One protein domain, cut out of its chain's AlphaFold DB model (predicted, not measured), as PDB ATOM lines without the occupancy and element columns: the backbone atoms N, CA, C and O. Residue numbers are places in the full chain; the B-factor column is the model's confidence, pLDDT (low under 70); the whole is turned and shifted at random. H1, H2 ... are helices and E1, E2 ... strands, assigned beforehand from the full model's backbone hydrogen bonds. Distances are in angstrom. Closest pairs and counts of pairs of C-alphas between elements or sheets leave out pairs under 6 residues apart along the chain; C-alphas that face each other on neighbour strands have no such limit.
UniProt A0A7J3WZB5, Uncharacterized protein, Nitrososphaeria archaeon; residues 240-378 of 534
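Overview. This is residues 240 to 378 of the 534 residues of an uncharacterized protein of Nitrososphaeria archaeon (UniProt A0A7J3WZB5). Two lobes of strands stand side by side: residues 302 to 378 make a sandwich of two strongly twisted sheets, E9 E8 E11 E12 and E10 E7 E13, while a smaller, looser lobe holds the sheet E1 E4 E5, the hairpin E2 and E3, and E6. The lobes meet chiefly where E5 passes E9, and the short H1 lies on the link between them. The printed part has 139 residues, with named elements in the order E1 to E6, H1, E7 to E13, and its class is mostly strand. The four-stranded sheet and E1 E4 E5 are antiparallel; E10 E7 E13 is mixed. The whole is compact, with a radius of gyration of the C-alphas of 15.9 A and spans of 44 by 38 by 22 A.

Along the chain. E1, residues 240 to 242, begins at C-alpha 240 (327.888, 226.361, 178.659). E2 is residues 253 to 255, E3 258 to 263, E4 266 to 272, E5 275 to 281 and E6 285 to 287. H1 is residues 291 to 294. E7, residues 302 to 311, is the longest strand at 29.0 A and begins at C-alpha 302 (321.819, 252.886, 174.979). E8 is residues 320 to 326, E9 331 to 337 and E10 340 to 346. E11, residues 348 to 356, measures 26.0 A, and E12, residues 359 to 367, 24.4 A. E13, residues 371 to 377, ends at C-alpha 377 (298.115, 238.927, 173.957).

Arrangement. E4 is the inner strand between E1, with N 242 and O 269 at 2.8 A, and E5, its hairpin partner, with N 270 and O 277 at 2.8 A. In the hairpin of E2 and E3, N 258 and O 255 are 2.8 A apart. E6 pairs with no named strand and is near E3. The closest C-alphas of E5 and E9 are those of Glu 278 and Ile 335, 5.3 A apart. H1 only grazes the sheet E9 E8 E11 E12; it is too short for an O i to N i+4 pair, and its one O i to N i+3 pair is within range. In that sheet the neighbours E8 and E9 have N 324 and O 333 within hydrogen-bond range at 2.8 A, E8 and E11 have N 323 and O 353 at 2.9 A, and E11 and E12 have N 352 and O 363 at 2.8 A. In the other sheet E7 is antiparallel to E10, with N 307 and O 341 at 2.8 A, and parallel to E13, with N 373 and O 306 at 2.7 A. These two sheets form a sandwich, two sheets face to face: the parts that face each other are 9.4 A centre to centre, and the strands of the one stand at 19 degrees to those of the other.

Size, cuts and confidence. The C-alphas farthest apart, those of Gly 255 and Asp 313, are 49.5 A apart. The printed part has no cut, and no link is long. The mean pLDDT of the printed part is 77.2; 29 residues are under 70, among them residues 290 to 300 and 355 to 360.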
ATOM      1  N   GLU A 240     328.331 227.377 177.697       89.88
ATOM      2  CA  GLU A 240     327.888 226.361 178.659       89.88
ATOM      3  C   GLU A 240     326.372 226.158 178.531       89.88
ATOM      4  O   GLU A 240     325.608 227.109 178.628       89.88
ATOM      5  N   LEU A 241     325.916 224.925 178.297       91.00
ATOM      6  CA  LEU A 241     324.490 224.591 178.228       91.00
ATOM      7  C   LEU A 241     324.116 223.749 179.446       91.00
ATOM      8  O   LEU A 241     324.679 222.674 179.617       91.00
ATOM      9  N   LYS A 242     323.172 224.193 180.272       89.62
ATOM     10  CA  LYS A 242     322.672 223.443 181.434       89.62
ATOM     11  C   LYS A 242     321.266 222.914 181.178       89.62
ATOM     12  O   LYS A 242     320.445 223.608 180.579       89.62
ATOM     13  N   ASP A 243     320.994 221.686 181.619       84.00
ATOM     14  CA  ASP A 243     319.633 221.138 181.646       84.00
ATOM     15  C   ASP A 243     318.779 221.801 182.747       84.00
ATOM     16  O   ASP A 243     319.277 222.578 183.563       84.00
ATOM     17  N   ALA A 244     317.486 221.471 182.807       73.62
ATOM     18  CA  ALA A 244     316.566 221.994 183.824       73.62
ATOM     19  C   ALA A 244     316.960 221.656 185.282       73.62
ATOM     20  O   ALA A 244     316.398 222.224 186.216       73.62
ATOM     21  N   ARG A 245     317.908 220.733 185.498       79.75
ATOM     22  CA  ARG A 245     318.452 220.372 186.817       79.75
ATOM     23  C   ARG A 245     319.765 221.103 187.119       79.75
ATOM     24  O   ARG A 245     320.377 220.844 188.151       79.75
ATOM     25  N   GLY A 246     320.208 221.991 186.227       81.50
ATOM     26  CA  GLY A 246     321.466 222.724 186.336       81.50
ATOM     27  C   GLY A 246     322.697 221.917 185.920       81.50
ATOM     28  O   GLY A 246     323.817 222.360 186.171       81.50
ATOM     29  N   VAL A 247     322.529 220.743 185.298       88.12
ATOM     30  CA  VAL A 247     323.645 219.886 184.877       88.12
ATOM     31  C   VAL A 247     324.202 220.378 183.545       88.12
ATOM     32  O   VAL A 247     323.486 220.411 182.543       88.12
ATOM     33  N   SER A 248     325.491 220.719 183.521       90.88
ATOM     34  CA  SER A 248     326.176 221.182 182.313       90.88
ATOM     35  C   SER A 248     326.372 220.046 181.302       90.88
ATOM     36  O   SER A 248     326.938 218.991 181.600       90.88
ATOM     37  N   LEU A 249     325.919 220.281 180.076       91.06
ATOM     38  CA  LEU A 249     325.995 219.386 178.934       91.06
ATOM     39  C   LEU A 249     327.204 219.734 178.069       91.06
ATOM     40  O   LEU A 249     327.564 220.899 177.899       91.06
ATOM     41  N   LYS A 250     327.829 218.708 177.490       90.38
ATOM     42  CA  LYS A 250     328.954 218.882 176.566       90.38
ATOM     43  C   LYS A 250     328.464 218.958 175.116       90.38
ATOM     44  O   LYS A 250     327.527 218.236 174.765       90.38
ATOM     45  N   PRO A 251     329.103 219.778 174.265       90.81
ATOM     46  CA  PRO A 251     328.802 219.812 172.843       90.81
ATOM     47  C   PRO A 251     329.125 218.459 172.204       90.81
ATOM     48  O   PRO A 251     330.096 217.789 172.553       90.81
ATOM     49  N   THR A 252     328.287 218.056 171.259       88.81
ATOM     50  CA  THR A 252     328.416 216.827 170.473       88.81
ATOM     51  C   THR A 252     329.414 216.986 169.323       88.81
ATOM     52  O   THR A 252     330.001 216.000 168.888       88.81
ATOM     53  N   SER A 253     329.609 218.209 168.816       85.69
ATOM     54  CA  SER A 253     330.591 218.519 167.769       85.69
ATOM     55  C   SER A 253     331.072 219.973 167.857       85.69
ATOM     56  O   SER A 253     330.343 220.841 168.348       85.69
ATOM     57  N   GLN A 254     332.290 220.220 167.363       83.44
ATOM     58  CA  GLN A 254     332.941 221.528 167.281       83.44
ATOM     59  C   GLN A 254     333.609 221.695 165.906       83.44
ATOM     60  O   GLN A 254     334.298 220.791 165.433       83.44
ATOM     61  N   GLY A 255     333.464 222.870 165.290       72.31
ATOM     62  CA  GLY A 255     334.235 223.260 164.103       72.31
ATOM     63  C   GLY A 255     334.100 224.751 163.812       72.31
ATOM     64  O   GLY A 255     333.012 225.273 163.982       72.31
ATOM     65  N   ASN A 256     335.177 225.444 163.419       75.62
ATOM     66  CA  ASN A 256     335.211 226.876 163.047       75.62
ATOM     67  C   ASN A 256     334.192 227.767 163.792       75.62
ATOM     68  O   ASN A 256     333.193 228.184 163.211       75.62
ATOM     69  N   ASN A 257     334.423 228.022 165.088       82.31
ATOM     70  CA  ASN A 257     333.547 228.839 165.948       82.31
ATOM     71  C   ASN A 257     332.075 228.374 166.007       82.31
ATOM     72  O   ASN A 257     331.193 229.130 166.398       82.31
ATOM     73  N   THR A 258     331.795 227.127 165.630       87.19
ATOM     74  CA  THR A 258     330.474 226.506 165.702       87.19
ATOM     75  C   THR A 258     330.459 225.408 166.754       87.19
ATOM     76  O   THR A 258     331.300 224.505 166.746       87.19
ATOM     77  N   TRP A 259     329.446 225.453 167.615       90.19
ATOM     78  CA  TRP A 259     329.187 224.487 168.673       90.19
ATOM     79  C   TRP A 259     327.852 223.803 168.430       90.19
ATOM     80  O   TRP A 259     326.839 224.471 168.233       90.19
ATOM     81  N   VAL A 260     327.836 222.472 168.448       91.38
ATOM     82  CA  VAL A 260     326.622 221.689 168.195       91.38
ATOM     83  C   VAL A 260     326.280 220.859 169.419       91.38
ATOM     84  O   VAL A 260     327.078 220.027 169.842       91.38
ATOM     85  N   TYR A 261     325.075 221.036 169.946       92.62
ATOM     86  CA  TYR A 261     324.506 220.268 171.047       92.62
ATOM     87  C   TYR A 261     323.371 219.395 170.527       92.62
ATOM     88  O   TYR A 261     322.407 219.909 169.966       92.62
ATOM     89  N   LYS A 262     323.465 218.081 170.732       91.44
ATOM     90  CA  LYS A 262     322.362 217.144 170.509       91.44
ATOM     91  C   LYS A 262     321.758 216.769 171.858       91.44
ATOM     92  O   LYS A 262     322.385 216.053 172.634       91.44
ATOM     93  N   VAL A 263     320.562 217.272 172.136       88.06
ATOM     94  CA  VAL A 263     319.906 217.166 173.449       88.06
ATOM     95  C   VAL A 263     318.459 216.707 173.297       88.06
ATOM     96  O   VAL A 263     317.921 216.723 172.194       88.06
ATOM     97  N   LEU A 264     317.824 216.259 174.379       82.75
ATOM     98  CA  LEU A 264     316.393 215.938 174.356       82.75
ATOM     99  C   LEU A 264     315.568 217.231 174.213       82.75
ATOM    100  O   LEU A 264     316.029 218.284 174.661       82.75
ATOM    101  N   PRO A 265     314.354 217.200 173.640       76.00
ATOM    102  CA  PRO A 265     313.455 218.347 173.710       76.00
ATOM    103  C   PRO A 265     313.265 218.800 175.165       76.00
ATOM    104  O   PRO A 265     312.983 217.976 176.028       76.00
ATOM    105  N   GLY A 266     313.455 220.083 175.471       72.88
ATOM    106  CA  GLY A 266     313.663 220.519 176.855       72.88
ATOM    107  C   GLY A 266     313.770 222.031 177.025       72.88
ATOM    108  O   GLY A 266     313.942 222.760 176.049       72.88
ATOM    109  N   LEU A 267     313.697 222.496 178.271       74.88
ATOM    110  CA  LEU A 267     314.147 223.835 178.648       74.88
ATOM    111  C   LEU A 267     315.611 223.754 179.080       74.88
ATOM    112  O   LEU A 267     315.966 222.900 179.894       74.88
ATOM    113  N   TYR A 268     316.435 224.647 178.539       81.06
ATOM    114  CA  TYR A 268     317.861 224.706 178.834       81.06
ATOM    115  C   TYR A 268     318.292 226.126 179.175       81.06
ATOM    116  O   TYR A 268     317.757 227.094 178.630       81.06
ATOM    117  N   THR A 269     319.307 226.233 180.029       81.56
ATOM    118  CA  THR A 269     319.980 227.495 180.332       81.56
ATOM    119  C   THR A 269     321.279 227.551 179.542       81.56
ATOM    120  O   THR A 269     322.208 226.784 179.796       81.56
ATOM    121  N   LEU A 270     321.338 228.441 178.559       83.62
ATOM    122  CA  LEU A 270     322.522 228.698 177.757       83.62
ATOM    123  C   LEU A 270     323.299 229.873 178.354       83.62
ATOM    124  O   LEU A 270     322.791 230.986 178.429       83.62
ATOM    125  N   ILE A 271     324.540 229.624 178.750       84.12
ATOM    126  CA  ILE A 271     325.457 230.618 179.292       84.12
ATOM    127  C   ILE A 271     326.439 231.031 178.202       84.12
ATOM    128  O   ILE A 271     327.284 230.247 177.760       84.12
ATOM    129  N   ILE A 272     326.320 232.287 177.776       81.06
ATOM    130  CA  ILE A 272     327.161 232.915 176.755       81.06
ATOM    131  C   ILE A 272     327.672 234.234 177.322       81.06
ATOM    132  O   ILE A 272     326.888 235.087 177.735       81.06
ATOM    133  N   SER A 273     328.997 234.395 177.360       73.19
ATOM    134  CA  SER A 273     329.671 235.611 177.845       73.19
ATOM    135  C   SER A 273     329.175 236.081 179.226       73.19
ATOM    136  O   SER A 273     328.973 237.271 179.461       73.19
ATOM    137  N   GLY A 274     328.932 235.132 180.137       69.50
ATOM    138  CA  GLY A 274     328.471 235.404 181.504       69.50
ATOM    139  C   GLY A 274     326.986 235.757 181.647       69.50
ATOM    140  O   GLY A 274     326.560 236.064 182.757       69.50
ATOM    141  N   ARG A 275     326.188 235.714 180.569       70.62
ATOM    142  CA  ARG A 275     324.724 235.864 180.624       70.62
ATOM    143  C   ARG A 275     324.042 234.509 180.559       70.62
ATOM    144  O   ARG A 275     324.404 233.686 179.724       70.62
ATOM    145  N   GLU A 276     323.029 234.324 181.393       76.62
ATOM    146  CA  GLU A 276     322.140 233.164 181.377       76.62
ATOM    147  C   GLU A 276     320.937 233.443 180.468       76.62
ATOM    148  O   GLU A 276     320.224 234.428 180.648       76.62
ATOM    149  N   LEU A 277     320.733 232.586 179.468       73.81
ATOM    150  CA  LEU A 277     319.625 232.650 178.519       73.81
ATOM    151  C   LEU A 277     318.758 231.407 178.683       73.81
ATOM    152  O   LEU A 277     319.253 230.286 178.568       73.81
ATOM    153  N   GLU A 278     317.459 231.586 178.894       69.12
ATOM    154  CA  GLU A 278     316.519 230.468 178.925       69.12
ATOM    155  C   GLU A 278     316.006 230.184 177.515       69.12
ATOM    156  O   GLU A 278     315.410 231.046 176.853       69.12
ATOM    157  N   ILE A 279     316.260 228.965 177.035       70.44
ATOM    158  CA  ILE A 279     315.979 228.572 175.657       70.44
ATOM    159  C   ILE A 279     315.151 227.285 175.645       70.44
ATOM    160  O   ILE A 279     315.663 226.212 175.982       70.44
ATOM    161  N   PRO A 280     313.871 227.354 175.235       69.81
ATOM    162  CA  PRO A 280     313.078 226.162 174.985       69.81
ATOM    163  C   PRO A 280     313.523 225.524 173.662       69.81
ATOM    164  O   PRO A 280     313.285 226.061 172.580       69.81
ATOM    165  N   LEU A 281     314.160 224.357 173.738       71.88
ATOM    166  CA  LEU A 281     314.580 223.568 172.583       71.88
ATOM    167  C   LEU A 281     313.551 222.470 172.321       71.88
ATOM    168  O   LEU A 281     313.584 221.413 172.939       71.88
ATOM    169  N   LEU A 282     312.613 222.726 171.412       68.00
ATOM    170  CA  LEU A 282     311.585 221.759 170.991       68.00
ATOM    171  C   LEU A 282     311.777 221.268 169.555       68.00
ATOM    172  O   LEU A 282     311.266 220.218 169.168       68.00
ATOM    173  N   SER A 283     312.539 222.026 168.778       69.81
ATOM    174  CA  SER A 283     312.972 221.726 167.422       69.81
ATOM    175  C   SER A 283     314.445 222.097 167.281       69.81
ATOM    176  O   SER A 283     315.018 222.728 168.171       69.81
ATOM    177  N   ASP A 284     315.053 221.724 166.156       74.06
ATOM    178  CA  ASP A 284     316.406 222.173 165.840       74.06
ATOM    179  C   ASP A 284     316.441 223.709 165.803       74.06
ATOM    180  O   ASP A 284     315.525 224.344 165.271       74.06
ATOM    181  N   LEU A 285     317.474 224.292 166.405       75.00
ATOM    182  CA  LEU A 285     317.635 225.731 166.556       75.00
ATOM    183  C   LEU A 285     319.059 226.124 166.185       75.00
ATOM    184  O   LEU A 285     320.025 225.541 166.680       75.00
ATOM    185  N   GLU A 286     319.189 227.136 165.336       80.12
ATOM    186  CA  GLU A 286     320.472 227.746 165.005       80.12
ATOM    187  C   GLU A 286     320.518 229.155 165.601       80.12
ATOM    188  O   GLU A 286     319.606 229.956 165.399       80.12
ATOM    189  N   LEU A 287     321.566 229.440 166.371       76.50
ATOM    190  CA  LEU A 287     321.777 230.701 167.067       76.50
ATOM    191  C   LEU A 287     323.082 231.343 166.613       76.50
ATOM    192  O   LEU A 287     324.116 230.682 166.534       76.50
ATOM    193  N   ARG A 288     323.034 232.655 166.383       78.38
ATOM    194  CA  ARG A 288     324.202 233.518 166.177       78.38
ATOM    195  C   ARG A 288     324.239 234.551 167.300       78.38
ATOM    196  O   ARG A 288     323.415 235.469 167.285       78.38
ATOM    197  N   PRO A 289     325.094 234.380 168.323       71.69
ATOM    198  CA  PRO A 289     325.206 235.351 169.404       71.69
ATOM    199  C   PRO A 289     325.781 236.670 168.877       71.69
ATOM    200  O   PRO A 289     326.831 236.675 168.238       71.69
ATOM    201  N   CYS A 290     325.125 237.798 169.155       66.62
ATOM    202  CA  CYS A 290     325.653 239.106 168.764       66.62
ATOM    203  C   CYS A 290     326.694 239.597 169.782       66.62
ATOM    204  O   CYS A 290     326.341 240.238 170.769       66.62
ATOM    205  N   LEU A 291     327.978 239.302 169.557       60.44
ATOM    206  CA  LEU A 291     329.073 239.667 170.471       60.44
ATOM    207  C   LEU A 291     329.138 241.181 170.771       60.44
ATOM    208  O   LEU A 291     329.347 241.565 171.921       60.44
ATOM    209  N   GLU A 292     328.863 242.030 169.776       56.09
ATOM    210  CA  GLU A 292     328.900 243.501 169.884       56.09
ATOM    211  C   GLU A 292     327.786 244.091 170.769       56.09
ATOM    212  O   GLU A 292     327.970 245.144 171.367       56.09
ATOM    213  N   CYS A 293     326.646 243.402 170.901       48.97
ATOM    214  CA  CYS A 293     325.567 243.783 171.826       48.97
ATOM    215  C   CYS A 293     325.747 243.175 173.235       48.97
ATOM    216  O   CYS A 293     325.009 243.500 174.173       48.97
ATOM    217  N   ILE A 294     326.683 242.233 173.387       49.81
ATOM    218  CA  ILE A 294     326.904 241.458 174.614       49.81
ATOM    219  C   ILE A 294     328.012 242.091 175.466       49.81
ATOM    220  O   ILE A 294     327.860 242.186 176.689       49.81
ATOM    221  N   GLU A 295     329.081 242.581 174.838       48.09
ATOM    222  CA  GLU A 295     330.141 243.351 175.489       48.09
ATOM    223  C   GLU A 295     329.791 244.834 175.439       48.09
ATOM    224  O   GLU A 295     329.753 245.381 174.353       48.09
ATOM    225  N   ARG A 296     329.548 245.498 176.584       47.00
ATOM    226  CA  ARG A 296     329.324 246.958 176.642       47.00
ATOM    227  C   ARG A 296     330.461 247.687 175.904       47.00
ATOM    228  O   ARG A 296     331.530 247.856 176.507       47.00
ATOM    229  N   PRO A 297     330.273 248.199 174.675       47.12
ATOM    230  CA  PRO A 297     331.249 249.117 174.135       47.12
ATOM    231  C   PRO A 297     331.023 250.439 174.870       47.12
ATOM    232  O   PRO A 297     329.910 250.957 174.933       47.12
ATOM    233  N   LYS A 298     332.082 250.989 175.471       50.78
ATOM    234  CA  LYS A 298     332.045 252.201 176.314       50.78
ATOM    235  C   LYS A 298     331.582 253.484 175.581       50.78
ATOM    236  O   LYS A 298     331.691 254.561 176.154       50.78
ATOM    237  N   SER A 299     331.107 253.393 174.336       53.41
ATOM    238  CA  SER A 299     330.864 254.530 173.442       53.41
ATOM    239  C   SER A 299     329.577 254.464 172.605       53.41
ATOM    240  O   SER A 299     329.418 255.316 171.735       53.41
ATOM    241  N   LEU A 300     328.679 253.489 172.804       62.41
ATOM    242  CA  LEU A 300     327.397 253.441 172.079       62.41
ATOM    243  C   LEU A 300     326.244 253.898 172.976       62.41
ATOM    244  O   LEU A 300     326.080 253.388 174.081       62.41
ATOM    245  N   GLU A 301     325.439 254.838 172.474       73.81
ATOM    246  CA  GLU A 301     324.188 255.269 173.108       73.81
ATOM    247  C   GLU A 301     323.266 254.059 173.332       73.81
ATOM    248  O   GLU A 301     323.000 253.282 172.407       73.81
ATOM    249  N   THR A 302     322.803 253.894 174.570       80.75
ATOM    250  CA  THR A 302     321.819 252.886 174.979       80.75
ATOM    251  C   THR A 302     320.530 253.573 175.391       80.75
ATOM    252  O   THR A 302     320.581 254.583 176.092       80.75
ATOM    253  N   TYR A 303     319.402 252.994 175.003       85.12
ATOM    254  CA  TYR A 303     318.063 253.471 175.315       85.12
ATOM    255  C   TYR A 303     317.300 252.402 176.091       85.12
ATOM    256  O   TYR A 303     317.402 251.210 175.775       85.12
ATOM    257  N   ASN A 304     316.538 252.828 177.093       89.00
ATOM    258  CA  ASN A 304     315.724 251.946 177.912       89.00
ATOM    259  C   ASN A 304     314.441 251.580 177.155       89.00
ATOM    260  O   ASN A 304     313.649 252.444 176.765       89.00
ATOM    261  N   VAL A 305     314.228 250.283 176.944       90.88
ATOM    262  CA  VAL A 305     313.022 249.758 176.308       90.88
ATOM    263  C   VAL A 305     312.216 248.947 177.319       90.88
ATOM    264  O   VAL A 305     312.663 247.906 177.803       90.88
ATOM    265  N   ILE A 306     310.994 249.410 177.591       91.56
ATOM    266  CA  ILE A 306     310.050 248.799 178.533       91.56
ATOM    267  C   ILE A 306     308.992 248.024 177.750       91.56
ATOM    268  O   ILE A 306     308.271 248.593 176.935       91.56
ATOM    269  N   PHE A 307     308.840 246.734 178.015       90.06
ATOM    270  CA  PHE A 307     307.787 245.895 177.449       90.06
ATOM    271  C   PHE A 307     306.632 245.771 178.434       90.06
ATOM    272  O   PHE A 307     306.792 245.174 179.491       90.06
ATOM    273  N   GLU A 308     305.458 246.271 178.055       91.31
ATOM    274  CA  GLU A 308     304.200 246.085 178.783       91.31
ATOM    275  C   GLU A 308     303.365 245.017 178.070       91.31
ATOM    276  O   GLU A 308     302.819 245.250 176.988       91.31
ATOM    277  N   MET A 309     303.265 243.830 178.661       88.00
ATOM    278  CA  MET A 309     302.537 242.697 178.098       88.00
ATOM    279  C   MET A 309     301.227 242.484 178.855       88.00
ATOM    280  O   MET A 309     301.213 242.062 180.015       88.00
ATOM    281  N   THR A 310     300.113 242.745 178.176       83.81
ATOM    282  CA  THR A 310     298.765 242.613 178.740       83.81
ATOM    283  C   THR A 310     297.921 241.649 177.925       83.81
ATOM    284  O   THR A 310     298.092 241.501 176.716       83.81
ATOM    285  N   TYR A 311     296.959 241.009 178.572       73.88
ATOM    286  CA  TYR A 311     295.864 240.357 177.878       73.88
ATOM    287  C   TYR A 311     294.942 241.401 177.219       73.88
ATOM    288  O   TYR A 311     294.997 242.595 177.527       73.88
ATOM    289  N   ILE A 312     294.070 240.957 176.308       70.00
ATOM    290  CA  ILE A 312     293.095 241.830 175.627       70.00
ATOM    291  C   ILE A 312     292.060 242.456 176.583       70.00
ATOM    292  O   ILE A 312     291.458 243.467 176.240       70.00
ATOM    293  N   ASP A 313     291.875 241.900 177.786       59.44
ATOM    294  CA  ASP A 313     291.073 242.505 178.865       59.44
ATOM    295  C   ASP A 313     291.854 243.521 179.718       59.44
ATOM    296  O   ASP A 313     291.334 244.022 180.714       59.44
ATOM    297  N   GLY A 314     293.100 243.828 179.343       65.19
ATOM    298  CA  GLY A 314     293.953 244.810 180.010       65.19
ATOM    299  C   GLY A 314     294.675 244.296 181.255       65.19
ATOM    300  O   GLY A 314     295.424 245.056 181.865       65.19
ATOM    301  N   LYS A 315     294.500 243.026 181.645       75.06
ATOM    302  CA  LYS A 315     295.241 242.449 182.778       75.06
ATOM    303  C   LYS A 315     296.691 242.138 182.395       75.06
ATOM    304  O   LYS A 315     296.927 241.739 181.254       75.06
ATOM    305  N   PRO A 316     297.663 242.273 183.315       78.75
ATOM    306  CA  PRO A 316     299.039 241.874 183.046       78.75
ATOM    307  C   PRO A 316     299.116 240.367 182.799       78.75
ATOM    308  O   PRO A 316     298.373 239.582 183.389       78.75
ATOM    309  N   VAL A 317     300.014 239.969 181.907       76.69
ATOM    310  CA  VAL A 317     300.249 238.556 181.618       76.69
ATOM    311  C   VAL A 317     301.153 237.953 182.695       76.69
ATOM    312  O   VAL A 317     302.155 238.560 183.058       76.69
ATOM    313  N   ASP A 318     300.832 236.754 183.189       75.81
ATOM    314  CA  ASP A 318     301.582 236.152 184.311       75.81
ATOM    315  C   ASP A 318     303.037 235.830 183.939       75.81
ATOM    316  O   ASP A 318     303.965 236.184 184.655       75.81
ATOM    317  N   GLU A 319     303.229 235.174 182.791       75.75
ATOM    318  CA  GLU A 319     304.528 234.746 182.260       75.75
ATOM    319  C   GLU A 319     304.482 234.698 180.725       75.75
ATOM    320  O   GLU A 319     303.506 234.188 180.154       75.75
ATOM    321  N   VAL A 320     305.530 235.199 180.068       72.12
ATOM    322  CA  VAL A 320     305.745 235.194 178.611       72.12
ATOM    323  C   VAL A 320     307.214 234.887 178.330       72.12
ATOM    324  O   VAL A 320     308.098 235.375 179.031       72.12
ATOM    325  N   TYR A 321     307.489 234.111 177.283       72.88
ATOM    326  CA  TYR A 321     308.847 233.981 176.756       72.88
ATOM    327  C   TYR A 321     309.101 235.093 175.744       72.88
ATOM    328  O   TYR A 321     308.447 235.144 174.698       72.88
ATOM    329  N   LEU A 322     310.042 235.979 176.054       78.31
ATOM    330  CA  LEU A 322     310.455 237.073 175.185       78.31
ATOM    331  C   LEU A 322     311.803 236.734 174.552       78.31
ATOM    332  O   LEU A 322     312.787 236.514 175.254       78.31
ATOM    333  N   THR A 323     311.853 236.723 173.223       78.69
ATOM    334  CA  THR A 323     313.098 236.637 172.451       78.69
ATOM    335  C   THR A 323     313.339 237.960 171.739       78.69
ATOM    336  O   THR A 323     312.434 238.481 171.088       78.69
ATOM    337  N   ILE A 324     314.556 238.487 171.832       81.50
ATOM    338  CA  ILE A 324     314.970 239.737 171.195       81.50
ATOM    339  C   ILE A 324     316.109 239.434 170.228       81.50
ATOM    340  O   ILE A 324     317.142 238.884 170.624       81.50
ATOM    341  N   LEU A 325     315.908 239.792 168.963       79.75
ATOM    342  CA  LEU A 325     316.864 239.627 167.876       79.75
ATOM    343  C   LEU A 325     317.228 240.995 167.288       79.75
ATOM    344  O   LEU A 325     316.406 241.910 167.268       79.75
ATOM    345  N   SER A 326     318.446 241.128 166.776       77.69
ATOM    346  CA  SER A 326     318.824 242.242 165.890       77.69
ATOM    347  C   SER A 326     318.134 242.121 164.524       77.69
ATOM    348  O   SER A 326     317.595 241.062 164.188       77.69
ATOM    349  N   ALA A 327     318.173 243.180 163.712       74.25
ATOM    350  CA  ALA A 327     317.673 243.164 162.332       74.25
ATOM    351  C   ALA A 327     318.272 242.041 161.467       74.25
ATOM    352  O   ALA A 327     317.564 241.461 160.644       74.25
ATOM    353  N   ASP A 328     319.535 241.683 161.713       69.31
ATOM    354  CA  ASP A 328     320.240 240.598 161.020       69.31
ATOM    355  C   ASP A 328     319.895 239.200 161.570       69.31
ATOM    356  O   ASP A 328     320.457 238.192 161.145       69.31
ATOM    357  N   GLY A 329     318.977 239.116 162.540       61.47
ATOM    358  CA  GLY A 329     318.537 237.865 163.157       61.47
ATOM    359  C   GLY A 329     319.456 237.343 164.265       61.47
ATOM    360  O   GLY A 329     319.216 236.253 164.782       61.47
ATOM    361  N   ASN A 330     320.481 238.100 164.669       70.19
ATOM    362  CA  ASN A 330     321.370 237.693 165.762       70.19
ATOM    363  C   ASN A 330     320.653 237.780 167.116       70.19
ATOM    364  O   ASN A 330     319.943 238.755 167.373       70.19
ATOM    365  N   LEU A 331     320.875 236.792 167.987       69.94
ATOM    366  CA  LEU A 331     320.239 236.707 169.303       69.94
ATOM    367  C   LEU A 331     320.882 237.690 170.286       69.94
ATOM    368  O   LEU A 331     322.094 237.649 170.504       69.94
ATOM    369  N   ILE A 332     320.049 238.531 170.904       74.56
ATOM    370  CA  ILE A 332     320.454 239.499 171.933       74.56
ATOM    371  C   ILE A 332     320.078 238.984 173.320       74.56
ATOM    372  O   ILE A 332     320.918 238.948 174.218       74.56
ATOM    373  N   THR A 333     318.822 238.568 173.500       74.88
ATOM    374  CA  THR A 333     318.357 237.938 174.742       74.88
ATOM    375  C   THR A 333     317.162 237.011 174.499       74.88
ATOM    376  O   THR A 333     316.422 237.164 173.525       74.88
ATOM    377  N   SER A 334     316.988 236.036 175.389       73.81
ATOM    378  CA  SER A 334     315.832 235.142 175.472       73.81
ATOM    379  C   SER A 334     315.562 234.856 176.943       73.81
ATOM    380  O   SER A 334     316.421 234.295 177.625       73.81
ATOM    381  N   ILE A 335     314.396 235.270 177.437       69.94
ATOM    382  CA  ILE A 335     314.066 235.207 178.862       69.94
ATOM    383  C   ILE A 335     312.584 234.912 179.084       69.94
ATOM    384  O   ILE A 335     311.721 235.332 178.305       69.94
ATOM    385  N   LYS A 336     312.285 234.211 180.179       72.50
ATOM    386  CA  LYS A 336     310.942 234.111 180.738       72.50
ATOM    387  C   LYS A 336     310.690 235.295 181.670       72.50
ATOM    388  O   LYS A 336     311.386 235.465 182.665       72.50
ATOM    389  N   THR A 337     309.698 236.118 181.351       75.75
ATOM    390  CA  THR A 337     309.425 237.362 182.082       75.75
ATOM    391  C   THR A 337     307.943 237.499 182.430       75.75
ATOM    392  O   THR A 337     307.093 237.017 181.670       75.75
ATOM    393  N   PRO A 338     307.598 238.142 183.564       81.06
ATOM    394  CA  PRO A 338     306.229 238.565 183.835       81.06
ATOM    395  C   PRO A 338     305.788 239.675 182.869       81.06
ATOM    396  O   PRO A 338     306.548 240.108 182.003       81.06
ATOM    397  N   GLY A 339     304.551 240.155 183.024       79.19
ATOM    398  CA  GLY A 339     303.920 241.152 182.154       79.19
ATOM    399  C   GLY A 339     304.642 242.498 182.001       79.19
ATOM    400  O   GLY A 339     304.165 243.332 181.237       79.19
ATOM    401  N   ILE A 340     305.765 242.724 182.691       88.94
ATOM    402  CA  ILE A 340     306.652 243.874 182.492       88.94
ATOM    403  C   ILE A 340     308.096 243.373 182.379       88.94
ATOM    404  O   ILE A 340     308.529 242.562 183.198       88.94
ATOM    405  N   TYR A 341     308.833 243.854 181.374       88.88
ATOM    406  CA  TYR A 341     310.262 243.582 181.193       88.88
ATOM    407  C   TYR A 341     311.001 244.832 180.724       88.88
ATOM    408  O   TYR A 341     310.511 245.523 179.837       88.88
ATOM    409  N   GLU A 342     312.186 245.091 181.267       89.62
ATOM    410  CA  GLU A 342     312.999 246.261 180.927       89.62
ATOM    411  C   GLU A 342     314.383 245.821 180.448       89.62
ATOM    412  O   GLU A 342     314.995 244.917 181.026       89.62
ATOM    413  N   ILE A 343     314.871 246.448 179.378       87.19
ATOM    414  CA  ILE A 343     316.201 246.183 178.825       87.19
ATOM    415  C   ILE A 343     316.787 247.433 178.168       87.19
ATOM    416  O   ILE A 343     316.098 248.153 177.449       87.19
ATOM    417  N   ASP A 344     318.087 247.639 178.363       85.88
ATOM    418  CA  ASP A 344     318.851 248.666 177.659       85.88
ATOM    419  C   ASP A 344     319.348 248.119 176.313       85.88
ATOM    420  O   ASP A 344     320.089 247.131 176.265       85.88
ATOM    421  N   LEU A 345     318.945 248.760 175.213       85.75
ATOM    422  CA  LEU A 345     319.330 248.387 173.849       85.75
ATOM    423  C   LEU A 345     320.075 249.530 173.160       85.75
ATOM    424  O   LEU A 345     319.788 250.704 173.381       85.75
ATOM    425  N   HIS A 346     321.025 249.196 172.287       85.19
ATOM    426  CA  HIS A 346     321.707 250.193 171.460       85.19
ATOM    427  C   HIS A 346     320.768 250.786 170.410       85.19
ATOM    428  O   HIS A 346     319.787 250.148 170.018       85.19
ATOM    429  N   LYS A 347     321.106 251.967 169.887       84.44
ATOM    430  CA  LYS A 347     320.417 252.526 168.718       84.44
ATOM    431  C   LYS A 347     320.446 251.540 167.542       84.44
ATOM    432  O   LYS A 347     321.529 251.151 167.112       84.44
ATOM    433  N   GLY A 348     319.290 251.162 167.001       86.75
ATOM    434  CA  GLY A 348     319.233 250.203 165.893       86.75
ATOM    435  C   GLY A 348     317.873 249.546 165.675       86.75
ATOM    436  O   GLY A 348     316.898 249.852 166.360       86.75
ATOM    437  N   ASP A 349     317.814 248.646 164.697       86.19
ATOM    438  CA  ASP A 349     316.617 247.882 164.340       86.19
ATOM    439  C   ASP A 349     316.607 246.503 165.010       86.19
ATOM    440  O   ASP A 349     317.598 245.768 164.985       86.19
ATOM    441  N   TYR A 350     315.456 246.137 165.575       85.75
ATOM    442  CA  TYR A 350     315.283 244.910 166.347       85.75
ATOM    443  C   TYR A 350     313.963 244.204 166.036       85.75
ATOM    444  O   TYR A 350     312.965 244.817 165.635       85.75
ATOM    445  N   ILE A 351     313.961 242.894 166.274       81.25
ATOM    446  CA  ILE A 351     312.808 242.007 166.168       81.25
ATOM    447  C   ILE A 351     312.537 241.406 167.549       81.25
ATOM    448  O   ILE A 351     313.360 240.682 168.108       81.25
ATOM    449  N   PHE A 352     311.355 241.680 168.086       83.19
ATOM    450  CA  PHE A 352     310.881 241.181 169.372       83.19
ATOM    451  C   PHE A 352     309.837 240.105 169.131       83.19
ATOM    452  O   PHE A 352     308.861 240.331 168.416       83.19
ATOM    453  N   ILE A 353     310.023 238.938 169.736       77.06
ATOM    454  CA  ILE A 353     309.112 237.806 169.608       77.06
ATOM    455  C   ILE A 353     308.613 237.430 170.998       77.06
ATOM    456  O   ILE A 353     309.347 236.847 171.794       77.06
ATOM    457  N   ALA A 354     307.351 237.746 171.275       74.75
ATOM    458  CA  ALA A 354     306.665 237.350 172.497       74.75
ATOM    459  C   ALA A 354     305.889 236.048 172.258       74.75
ATOM    460  O   ALA A 354     305.067 235.964 171.338       74.75
ATOM    461  N   ARG A 355     306.143 235.028 173.086       65.25
ATOM    462  CA  ARG A 355     305.498 233.711 173.007       65.25
ATOM    463  C   ARG A 355     304.773 233.376 174.304       65.25
ATOM    464  O   ARG A 355     305.379 233.334 175.375       65.25
ATOM    465  N   LYS A 356     303.476 233.079 174.194       62.06
ATOM    466  CA  LYS A 356     302.673 232.508 175.281       62.06
ATOM    467  C   LYS A 356     301.737 231.434 174.732       62.06
ATOM    468  O   LYS A 356     300.772 231.723 174.024       62.06
ATOM    469  N   GLY A 357     302.036 230.181 175.059       58.62
ATOM    470  CA  GLY A 357     301.385 229.028 174.443       58.62
ATOM    471  C   GLY A 357     301.620 228.982 172.923       58.62
ATOM    472  O   GLY A 357     302.739 229.212 172.480       58.62
ATOM    473  N   SER A 358     300.575 228.737 172.123       43.84
ATOM    474  CA  SER A 358     300.616 228.825 170.645       43.84
ATOM    475  C   SER A 358     300.397 230.245 170.090       43.84
ATOM    476  O   SER A 358     300.317 230.421 168.878       43.84
ATOM    477  N   TYR A 359     300.316 231.278 170.942       56.12
ATOM    478  CA  TYR A 359     300.332 232.664 170.476       56.12
ATOM    479  C   TYR A 359     301.774 233.151 170.338       56.12
ATOM    480  O   TYR A 359     302.530 233.166 171.313       56.12
ATOM    481  N   VAL A 360     302.123 233.572 169.124       59.50
ATOM    482  CA  VAL A 360     303.407 234.191 168.789       59.50
ATOM    483  C   VAL A 360     303.121 235.574 168.221       59.50
ATOM    484  O   VAL A 360     302.386 235.705 167.241       59.50
ATOM    485  N   ARG A 361     303.703 236.609 168.829       73.62
ATOM    486  CA  ARG A 361     303.654 237.976 168.308       73.62
ATOM    487  C   ARG A 361     305.056 238.453 167.992       73.62
ATOM    488  O   ARG A 361     305.884 238.559 168.888       73.62
ATOM    489  N   GLU A 362     305.276 238.765 166.723       77.38
ATOM    490  CA  GLU A 362     306.483 239.431 166.245       77.38
ATOM    491  C   GLU A 362     306.229 240.940 166.140       77.38
ATOM    492  O   GLU A 362     305.207 241.375 165.598       77.38
ATOM    493  N   ILE A 363     307.148 241.739 166.677       84.19
ATOM    494  CA  ILE A 363     307.161 243.199 166.586       84.19
ATOM    495  C   ILE A 363     308.528 243.601 166.054       84.19
ATOM    496  O   ILE A 363     309.549 243.256 166.640       84.19
ATOM    497  N   ARG A 364     308.548 244.349 164.954       87.62
ATOM    498  CA  ARG A 364     309.770 244.957 164.422       87.62
ATOM    499  C   ARG A 364     309.764 246.427 164.774       87.62
ATOM    500  O   ARG A 364     308.756 247.098 164.547       87.62
ATOM    501  N   MET A 365     310.856 246.926 165.332       86.81
ATOM    502  CA  MET A 365     310.955 248.343 165.659       86.81
ATOM    503  C   MET A 365     312.395 248.834 165.659       86.81
ATOM    504  O   MET A 365     313.328 248.098 165.970       86.81
ATOM    505  N   ASN A 366     312.513 250.122 165.361       89.81
ATOM    506  CA  ASN A 366     313.737 250.886 165.481       89.81
ATOM    507  C   ASN A 366     313.781 251.547 166.869       89.81
ATOM    508  O   ASN A 366     312.804 252.179 167.293       89.81
ATOM    509  N   VAL A 367     314.891 251.367 167.579       88.06
ATOM    510  CA  VAL A 367     315.189 251.974 168.878       88.06
ATOM    511  C   VAL A 367     316.104 253.170 168.628       88.06
ATOM    512  O   VAL A 367     317.234 253.001 168.175       88.06
ATOM    513  N   GLN A 368     315.605 254.378 168.896       87.56
ATOM    514  CA  GLN A 368     316.369 255.639 168.814       87.56
ATOM    515  C   GLN A 368     316.245 256.500 170.071       87.56
ATOM    516  O   GLN A 368     316.926 257.511 170.168       87.56
ATOM    517  N   GLU A 369     315.342 256.127 170.972       89.88
ATOM    518  CA  GLU A 369     314.996 256.822 172.205       89.88
ATOM    519  C   GLU A 369     314.383 255.807 173.178       89.88
ATOM    520  O   GLU A 369     314.013 254.696 172.765       89.88
ATOM    521  N   ASP A 370     314.266 256.192 174.449       88.88
ATOM    522  CA  ASP A 370     313.582 255.391 175.461       88.88
ATOM    523  C   ASP A 370     312.130 255.154 175.046       88.88
ATOM    524  O   ASP A 370     311.432 256.067 174.592       88.88
ATOM    525  N   LYS A 371     311.657 253.912 175.170       90.00
ATOM    526  CA  LYS A 371     310.379 253.533 174.565       90.00
ATOM    527  C   LYS A 371     309.644 252.452 175.327       90.00
ATOM    528  O   LYS A 371     310.210 251.430 175.697       90.00
ATOM    529  N   THR A 372     308.332 252.632 175.444       90.25
ATOM    530  CA  THR A 372     307.427 251.603 175.956       90.25
ATOM    531  C   THR A 372     306.737 250.875 174.806       90.25
ATOM    532  O   THR A 372     306.071 251.480 173.962       90.25
ATOM    533  N   VAL A 373     306.882 249.557 174.775       87.12
ATOM    534  CA  VAL A 373     306.312 248.652 173.781       87.12
ATOM    535  C   VAL A 373     305.155 247.898 174.414       87.12
ATOM    536  O   VAL A 373     305.349 247.063 175.293       87.12
ATOM    537  N   ARG A 374     303.939 248.163 173.936       87.06
ATOM    538  CA  ARG A 374     302.737 247.462 174.396       87.06
ATOM    539  C   ARG A 374     302.470 246.229 173.549       87.06
ATOM    540  O   ARG A 374     302.256 246.331 172.340       87.06
ATOM    541  N   VAL A 375     302.446 245.069 174.193       82.62
ATOM    542  CA  VAL A 375     302.162 243.778 173.566       82.62
ATOM    543  C   VAL A 375     300.849 243.246 174.113       82.62
ATOM    544  O   VAL A 375     300.769 242.787 175.248       82.62
ATOM    545  N   THR A 376     299.804 243.285 173.289       77.56
ATOM    546  CA  THR A 376     298.505 242.719 173.655       77.56
ATOM    547  C   THR A 376     298.417 241.267 173.206       77.56
ATOM    548  O   THR A 376     298.414 240.972 172.011       77.56
ATOM    549  N   ILE A 377     298.325 240.356 174.170       71.06
ATOM    550  CA  ILE A 377     298.115 238.927 173.957       71.06
ATOM    551  C   ILE A 377     296.602 238.655 174.005       71.06
ATOM    552  O   ILE A 377     295.918 239.140 174.908       71.06
ATOM    553  N   PRO A 378     296.019 237.898 173.059       57.66
ATOM    554  CA  PRO A 378     294.614 237.532 173.146       57.66
ATOM    555  C   PRO A 378     294.369 236.734 174.428       57.66
ATOM    556  O   PRO A 378     295.172 235.875 174.801       57.66
TER     557      PRO A 378